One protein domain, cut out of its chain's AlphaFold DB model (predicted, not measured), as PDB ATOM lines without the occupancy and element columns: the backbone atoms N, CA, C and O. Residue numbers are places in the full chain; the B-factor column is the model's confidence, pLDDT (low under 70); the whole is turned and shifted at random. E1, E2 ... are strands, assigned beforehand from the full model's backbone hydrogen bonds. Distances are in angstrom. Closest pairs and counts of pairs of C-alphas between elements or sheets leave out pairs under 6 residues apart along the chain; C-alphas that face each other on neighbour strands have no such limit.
ATOM      1  N   TYR A 525     -23.543  -1.944  56.764       93.25
ATOM      2  CA  TYR A 525     -23.233  -3.356  56.995       93.25
ATOM      3  C   TYR A 525     -22.813  -3.709  58.428       93.25
ATOM      4  O   TYR A 525     -22.408  -2.865  59.225       93.25
ATOM      5  N   THR A 526     -22.878  -4.999  58.751       93.19
ATOM      6  CA  THR A 526     -22.231  -5.617  59.916       93.19
ATOM      7  C   THR A 526     -21.322  -6.750  59.439       93.19
ATOM      8  O   THR A 526     -21.629  -7.447  58.473       93.19
ATOM      9  N   GLY A 527     -20.187  -6.957  60.112       89.00
ATOM     10  CA  GLY A 527     -19.233  -8.002  59.732       89.00
ATOM     11  C   GLY A 527     -18.387  -7.617  58.513       89.00
ATOM     12  O   GLY A 527     -17.621  -6.660  58.587       89.00
ATOM     13  N   SER A 528     -18.478  -8.392  57.430       85.81
ATOM     14  CA  SER A 528     -17.647  -8.247  56.225       85.81
ATOM     15  C   SER A 528     -18.477  -7.943  54.976       85.81
ATOM     16  O   SER A 528     -19.490  -8.600  54.738       85.81
ATOM     17  N   THR A 529     -17.999  -7.011  54.146       89.44
ATOM     18  CA  THR A 529     -18.567  -6.697  52.824       89.44
ATOM     19  C   THR A 529     -18.138  -7.673  51.721       89.44
ATOM     20  O   THR A 529     -18.711  -7.657  50.635       89.44
ATOM     21  N   ASN A 530     -17.165  -8.557  51.977       90.94
ATOM     22  CA  ASN A 530     -16.671  -9.493  50.964       90.94
ATOM     23  C   ASN A 530     -17.761 -10.487  50.538       90.94
ATOM     24  O   ASN A 530     -18.277 -11.252  51.363       90.94
ATOM     25  N   LEU A 531     -18.049 -10.521  49.236       90.38
ATOM     26  CA  LEU A 531     -19.004 -11.439  48.624       90.38
ATOM     27  C   LEU A 531     -18.319 -12.692  48.058       90.38
ATOM     28  O   LEU A 531     -17.190 -12.642  47.569       90.38
ATOM     29  N   SER A 532     -19.019 -13.825  48.108       89.94
ATOM     30  CA  SER A 532     -18.654 -15.050  47.393       89.94
ATOM     31  C   SER A 532     -18.890 -14.894  45.878       89.94
ATOM     32  O   SER A 532     -19.588 -13.962  45.469       89.94
ATOM     33  N   PRO A 533     -18.382 -15.804  45.022       88.06
ATOM     34  CA  PRO A 533     -18.656 -15.779  43.577       88.06
ATOM     35  C   PRO A 533     -20.154 -15.787  43.217       88.06
ATOM     36  O   PRO A 533     -20.543 -15.297  42.163       88.06
ATOM     37  N   GLU A 534     -21.000 -16.318  44.101       86.19
ATOM     38  CA  GLU A 534     -22.460 -16.373  43.972       86.19
ATOM     39  C   GLU A 534     -23.169 -15.115  44.527       86.19
ATOM     40  O   GLU A 534     -24.394 -14.988  44.433       86.19
ATOM     41  N   GLY A 535     -22.420 -14.166  45.099       89.81
ATOM     42  CA  GLY A 535     -22.924 -12.891  45.616       89.81
ATOM     43  C   GLY A 535     -23.554 -12.952  47.012       89.81
ATOM     44  O   GLY A 535     -24.470 -12.183  47.281       89.81
ATOM     45  N   PHE A 536     -23.113 -13.862  47.887       92.88
ATOM     46  CA  PHE A 536     -23.498 -13.889  49.312       92.88
ATOM     47  C   PHE A 536     -22.360 -13.368  50.189       92.88
ATOM     48  O   PHE A 536     -21.200 -13.542  49.826       92.88
ATOM     49  N   THR A 537     -22.636 -12.810  51.373       92.81
ATOM     50  CA  THR A 537     -21.546 -12.419  52.291       92.81
ATOM     51  C   THR A 537     -20.718 -13.648  52.675       92.81
ATOM     52  O   THR A 537     -21.294 -14.665  53.061       92.81
ATOM     53  N   MET A 538     -19.387 -13.568  52.645       90.69
ATOM     54  CA  MET A 538     -18.512 -14.720  52.918       90.69
ATOM     55  C   MET A 538     -18.506 -15.191  54.383       90.69
ATOM     56  O   MET A 538     -18.121 -16.328  54.657       90.69
ATOM     57  N   THR A 539     -18.897 -14.341  55.337       91.06
ATOM     58  CA  THR A 539     -18.757 -14.613  56.778       91.06
ATOM     59  C   THR A 539     -20.124 -14.734  57.464       91.06
ATOM     60  O   THR A 539     -20.906 -13.781  57.395       91.06
ATOM     61  N   PRO A 540     -20.423 -15.847  58.170       90.94
ATOM     62  CA  PRO A 540     -21.662 -16.004  58.934       90.94
ATOM     63  C   PRO A 540     -21.917 -14.838  59.893       90.94
ATOM     64  O   PRO A 540     -21.006 -14.382  60.578       90.94
ATOM     65  N   GLY A 541     -23.165 -14.368  59.947       88.31
ATOM     66  CA  GLY A 541     -23.557 -13.221  60.772       88.31
ATOM     67  C   GLY A 541     -23.242 -11.846  60.171       88.31
ATOM     68  O   GLY A 541     -23.572 -10.848  60.807       88.31
ATOM     69  N   SER A 542     -22.657 -11.778  58.968       93.25
ATOM     70  CA  SER A 542     -22.562 -10.521  58.215       93.25
ATOM     71  C   SER A 542     -23.884 -10.189  57.524       93.25
ATOM     72  O   SER A 542     -24.644 -11.085  57.141       93.25
ATOM     73  N   LEU A 543     -24.134  -8.894  57.362       93.56
ATOM     74  CA  LEU A 543     -25.303  -8.324  56.699       93.56
ATOM     75  C   LEU A 543     -24.865  -7.058  55.964       93.56
ATOM     76  O   LEU A 543     -24.148  -6.256  56.549       93.56
ATOM     77  N   ILE A 544     -25.313  -6.861  54.728       94.50
ATOM     78  CA  ILE A 544     -25.055  -5.673  53.909       94.50
ATOM     79  C   ILE A 544     -26.397  -5.148  53.394       94.50
ATOM     80  O   ILE A 544     -27.229  -5.923  52.930       94.50
ATOM     81  N   LEU A 545     -26.590  -3.837  53.458       93.12
ATOM     82  CA  LEU A 545     -27.648  -3.084  52.797       93.12
ATOM     83  C   LEU A 545     -26.966  -2.073  51.865       93.12
ATOM     84  O   LEU A 545     -26.426  -1.078  52.343       93.12
ATOM     85  N   SER A 546     -26.956  -2.340  50.561       90.81
ATOM     86  CA  SER A 546     -26.350  -1.487  49.525       90.81
ATOM     87  C   SER A 546     -27.361  -1.142  48.427       90.81
ATOM     88  O   SER A 546     -28.516  -1.572  48.467       90.81
ATOM     89  N   THR A 547     -26.928  -0.391  47.412       85.00
ATOM     90  CA  THR A 547     -27.689  -0.214  46.161       85.00
ATOM     91  C   THR A 547     -27.961  -1.532  45.434       85.00
ATOM     92  O   THR A 547     -28.968  -1.643  44.740       85.00
ATOM     93  N   ASP A 548     -27.103  -2.538  45.625       85.69
ATOM     94  CA  ASP A 548     -27.279  -3.870  45.042       85.69
ATOM     95  C   ASP A 548     -28.321  -4.700  45.796       85.69
ATOM     96  O   ASP A 548     -28.792  -5.694  45.250       85.69
ATOM     97  N   GLY A 549     -28.711  -4.297  47.014       90.69
ATOM     98  CA  GLY A 549     -29.799  -4.897  47.786       90.69
ATOM     99  C   GLY A 549     -29.468  -5.216  49.249       90.69
ATOM    100  O   GLY A 549     -28.554  -4.652  49.849       90.69
ATOM    101  N   LEU A 550     -30.239  -6.133  49.841       94.56
ATOM    102  CA  LEU A 550     -30.041  -6.658  51.195       94.56
ATOM    103  C   LEU A 550     -29.408  -8.056  51.122       94.56
ATOM    104  O   LEU A 550     -30.071  -9.016  50.730       94.56
ATOM    105  N   ILE A 551     -28.140  -8.179  51.508       94.88
ATOM    106  CA  ILE A 551     -27.305  -9.373  51.307       94.88
ATOM    107  C   ILE A 551     -26.820  -9.911  52.657       94.88
ATOM    108  O   ILE A 551     -26.348  -9.159  53.504       94.88
ATOM    109  N   GLY A 552     -26.883 -11.226  52.855       94.25
ATOM    110  CA  GLY A 552     -26.371 -11.911  54.040       94.25
ATOM    111  C   GLY A 552     -25.729 -13.260  53.717       94.25
ATOM    112  O   GLY A 552     -25.508 -13.633  52.559       94.25
ATOM    113  N   TYR A 553     -25.402 -14.021  54.761       93.38
ATOM    114  CA  TYR A 553     -24.755 -15.325  54.605       93.38
ATOM    115  C   TYR A 553     -25.755 -16.363  54.073       93.38
ATOM    116  O   TYR A 553     -26.666 -16.772  54.792       93.38
ATOM    117  N   LEU A 554     -25.558 -16.806  52.824       92.69
ATOM    118  CA  LEU A 554     -26.427 -17.732  52.075       92.69
ATOM    119  C   LEU A 554     -27.816 -17.176  51.688       92.69
ATOM    120  O   LEU A 554     -28.707 -17.954  51.335       92.69
ATOM    121  N   TRP A 555     -28.025 -15.859  51.721       93.88
ATOM    122  CA  TRP A 555     -29.259 -15.232  51.237       93.88
ATOM    123  C   TRP A 555     -29.032 -13.797  50.738       93.88
ATOM    124  O   TRP A 555     -28.101 -13.132  51.179       93.88
ATOM    125  N   LYS A 556     -29.868 -13.328  49.807       94.12
ATOM    126  CA  LYS A 556     -29.853 -11.969  49.252       94.12
ATOM    127  C   LYS A 556     -31.195 -11.586  48.624       94.12
ATOM    128  O   LYS A 556     -31.877 -12.441  48.058       94.12
ATOM    129  N   LEU A 557     -31.538 -10.306  48.698       94.25
ATOM    130  CA  LEU A 557     -32.651  -9.655  48.005       94.25
ATOM    131  C   LEU A 557     -32.044  -8.505  47.201       94.25
ATOM    132  O   LEU A 557     -31.624  -7.521  47.806       94.25
ATOM    133  N   ASN A 558     -31.931  -8.642  45.883       92.38
ATOM    134  CA  ASN A 558     -31.209  -7.682  45.055       92.38
ATOM    135  C   ASN A 558     -32.089  -6.474  44.669       92.38
ATOM    136  O   ASN A 558     -33.316  -6.567  44.615       92.38
ATOM    137  N   GLY A 559     -31.457  -5.335  44.368       88.56
ATOM    138  CA  GLY A 559     -32.132  -4.082  44.004       88.56
ATOM    139  C   GLY A 559     -32.876  -4.111  42.660       88.56
ATOM    140  O   GLY A 559     -33.795  -3.321  42.456       88.56
ATOM    141  N   ASP A 560     -32.532  -5.044  41.769       91.25
ATOM    142  CA  ASP A 560     -33.220  -5.296  40.492       91.25
ATOM    143  C   ASP A 560     -34.486  -6.166  40.637       91.25
ATOM    144  O   ASP A 560     -35.166  -6.439  39.652       91.25
ATOM    145  N   GLY A 561     -34.813  -6.602  41.859       89.06
ATOM    146  CA  GLY A 561     -35.927  -7.503  42.152       89.06
ATOM    147  C   GLY A 561     -35.546  -8.984  42.179       89.06
ATOM    148  O   GLY A 561     -36.322  -9.777  42.714       89.06
ATOM    149  N   SER A 562     -34.358  -9.360  41.691       93.50
ATOM    150  CA  SER A 562     -33.836 -10.729  41.775       93.50
ATOM    151  C   SER A 562     -33.424 -11.096  43.207       93.50
ATOM    152  O   SER A 562     -33.405 -10.265  44.119       93.50
ATOM    153  N   GLY A 563     -33.097 -12.359  43.467       94.31
ATOM    154  CA  GLY A 563     -32.635 -12.754  44.796       94.31
ATOM    155  C   GLY A 563     -32.414 -14.245  44.965       94.31
ATOM    156  O   GLY A 563     -32.589 -15.041  44.043       94.31
ATOM    157  N   ALA A 564     -31.959 -14.628  46.155       93.81
ATOM    158  CA  ALA A 564     -31.721 -16.021  46.498       93.81
ATOM    159  C   ALA A 564     -31.736 -16.271  48.005       93.81
ATOM    160  O   ALA A 564     -31.322 -15.430  48.792       93.81
ATOM    161  N   ILE A 565     -32.132 -17.473  48.412       92.50
ATOM    162  CA  ILE A 565     -32.051 -17.967  49.789       92.50
ATOM    163  C   ILE A 565     -31.487 -19.396  49.808       92.50
ATOM    164  O   ILE A 565     -31.414 -20.077  48.781       92.50
ATOM    165  N   ALA A 566     -31.056 -19.849  50.988       90.31
ATOM    166  CA  ALA A 566     -30.437 -21.160  51.194       90.31
ATOM    167  C   ALA A 566     -29.223 -21.434  50.275       90.31
ATOM    168  O   ALA A 566     -29.031 -22.557  49.817       90.31
ATOM    169  N   GLY A 567     -28.404 -20.416  49.997       89.88
ATOM    170  CA  GLY A 567     -27.148 -20.534  49.246       89.88
ATOM    171  C   GLY A 567     -27.321 -20.615  47.730       89.88
ATOM    172  O   GLY A 567     -26.504 -21.236  47.063       89.88
ATOM    173  N   GLY A 568     -28.403 -20.048  47.187       91.25
ATOM    174  CA  GLY A 568     -28.718 -20.126  45.754       91.25
ATOM    175  C   GLY A 568     -29.556 -21.345  45.375       91.25
ATOM    176  O   GLY A 568     -29.956 -21.471  44.223       91.25
ATOM    177  N   ASN A 569     -29.871 -22.219  46.337       89.88
ATOM    178  CA  ASN A 569     -30.736 -23.371  46.098       89.88
ATOM    179  C   ASN A 569     -32.182 -22.956  45.774       89.88
ATOM    180  O   ASN A 569     -32.860 -23.652  45.024       89.88
ATOM    181  N   ILE A 570     -32.641 -21.820  46.305       92.44
ATOM    182  CA  ILE A 570     -33.872 -21.146  45.882       92.44
ATOM    183  C   ILE A 570     -33.453 -19.761  45.398       92.44
ATOM    184  O   ILE A 570     -32.880 -19.002  46.177       92.44
ATOM    185  N   SER A 571     -33.718 -19.425  44.142       92.75
ATOM    186  CA  SER A 571     -33.402 -18.118  43.559       92.75
ATOM    187  C   SER A 571     -34.532 -17.614  42.673       92.75
ATOM    188  O   SER A 571     -35.445 -18.365  42.341       92.75
ATOM    189  N   TRP A 572     -34.497 -16.339  42.309       94.94
ATOM    190  CA  TRP A 572     -35.370 -15.751  41.301       94.94
ATOM    191  C   TRP A 572     -34.629 -14.650  40.539       94.94
ATOM    192  O   TRP A 572     -33.720 -14.028  41.094       94.94
ATOM    193  N   ASP A 573     -34.978 -14.451  39.269       92.56
ATOM    194  CA  ASP A 573     -34.452 -13.364  38.431       92.56
ATOM    195  C   ASP A 573     -35.236 -12.049  38.629       92.56
ATOM    196  O   ASP A 573     -36.166 -11.981  39.439       92.56
ATOM    197  N   ALA A 574     -34.818 -10.985  37.934       92.81
ATOM    198  CA  ALA A 574     -35.416  -9.650  38.034       92.81
ATOM    199  C   ALA A 574     -36.870  -9.625  37.520       92.81
ATOM    200  O   ALA A 574     -37.705  -8.851  37.988       92.81
ATOM    201  N   GLU A 575     -37.196 -10.523  36.592       91.50
ATOM    202  CA  GLU A 575     -38.532 -10.757  36.053       91.50
ATOM    203  C   GLU A 575     -39.436 -11.577  37.002       91.50
ATOM    204  O   GLU A 575     -40.636 -11.716  36.746       91.50
ATOM    205  N   GLY A 576     -38.893 -12.097  38.110       85.62
ATOM    206  CA  GLY A 576     -39.621 -12.835  39.146       85.62
ATOM    207  C   GLY A 576     -39.750 -14.346  38.907       85.62
ATOM    208  O   GLY A 576     -40.536 -15.008  39.591       85.62
ATOM    209  N   ASN A 577     -39.001 -14.927  37.965       86.69
ATOM    210  CA  ASN A 577     -39.016 -16.364  37.696       86.69
ATOM    211  C   ASN A 577     -38.237 -17.129  38.775       86.69
ATOM    212  O   ASN A 577     -37.007 -17.114  38.816       86.69
ATOM    213  N   VAL A 578     -38.950 -17.858  39.637       90.38
ATOM    214  CA  VAL A 578     -38.337 -18.654  40.713       90.38
ATOM    215  C   VAL A 578     -37.700 -19.939  40.169       90.38
ATOM    216  O   VAL A 578     -38.374 -20.782  39.575       90.38
ATOM    217  N   THR A 579     -36.411 -20.124  40.446       88.12
ATOM    218  CA  THR A 579     -35.630 -21.332  40.159       88.12
ATOM    219  C   THR A 579     -35.327 -22.097  41.449       88.12
ATOM    220  O   THR A 579     -34.889 -21.532  42.451       88.12
ATOM    221  N   PHE A 580     -35.524 -23.416  41.409       87.56
ATOM    222  CA  PHE A 580     -35.157 -24.344  42.479       87.56
ATOM    223  C   PHE A 580     -34.030 -25.264  41.999       87.56
ATOM    224  O   PHE A 580     -34.154 -25.904  40.955       87.56
ATOM    225  N   ALA A 581     -32.940 -25.350  42.757       87.00
ATOM    226  CA  ALA A 581     -31.851 -26.284  42.488       87.00
ATOM    227  C   ALA A 581     -32.250 -27.736  42.815       87.00
ATOM    228  O   ALA A 581     -33.132 -27.986  43.635       87.00
TER     229      ALA A 581
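What this domain is: This is residues 525 to 581 of the 926 residues of an uncharacterized protein of Muribaculaceae bacterium Isolate-002 (NCI) (UniProt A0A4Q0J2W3). With little regular structure, this is one nearly flat sheet, strands E1 to E6 side by side, with residues 525 to 526 paired along its E1 edge and the stretch after them, up to residue 542, looping out from one face near the E1 and E2 end. It is a meander, each strand the antiparallel neighbour of the one before. The printed part has 57 residues, 21 in strands, no named helix: all strand, compact, radius of gyration of the C-alphas 10.7 A, spans 31 by 23 by 16 A.

Where its parts are: Find C-alpha 543 at (-25.303, -8.324, 56.699); E1 runs to 546, E2 549 to 552 and E3 555 to 558, each 10.0 A from first to last C-alpha. E4 spans 563 to 565, E5 570 to 572, and E6 578 to 580, ending at C-alpha 580, (-35.157, -24.344, 42.479).

How they stand to each other: Residues 525 to 526 pair antiparallel with 543 to 544 of E1. In the hairpin E1 and E2, N 544 and O 551 are within hydrogen-bond range, 2.8 A.

The domain as a whole: The two farthest C-alphas, Gly 527 and Asn 577, are 30.8 A apart. No printed residue is under pLDDT 70.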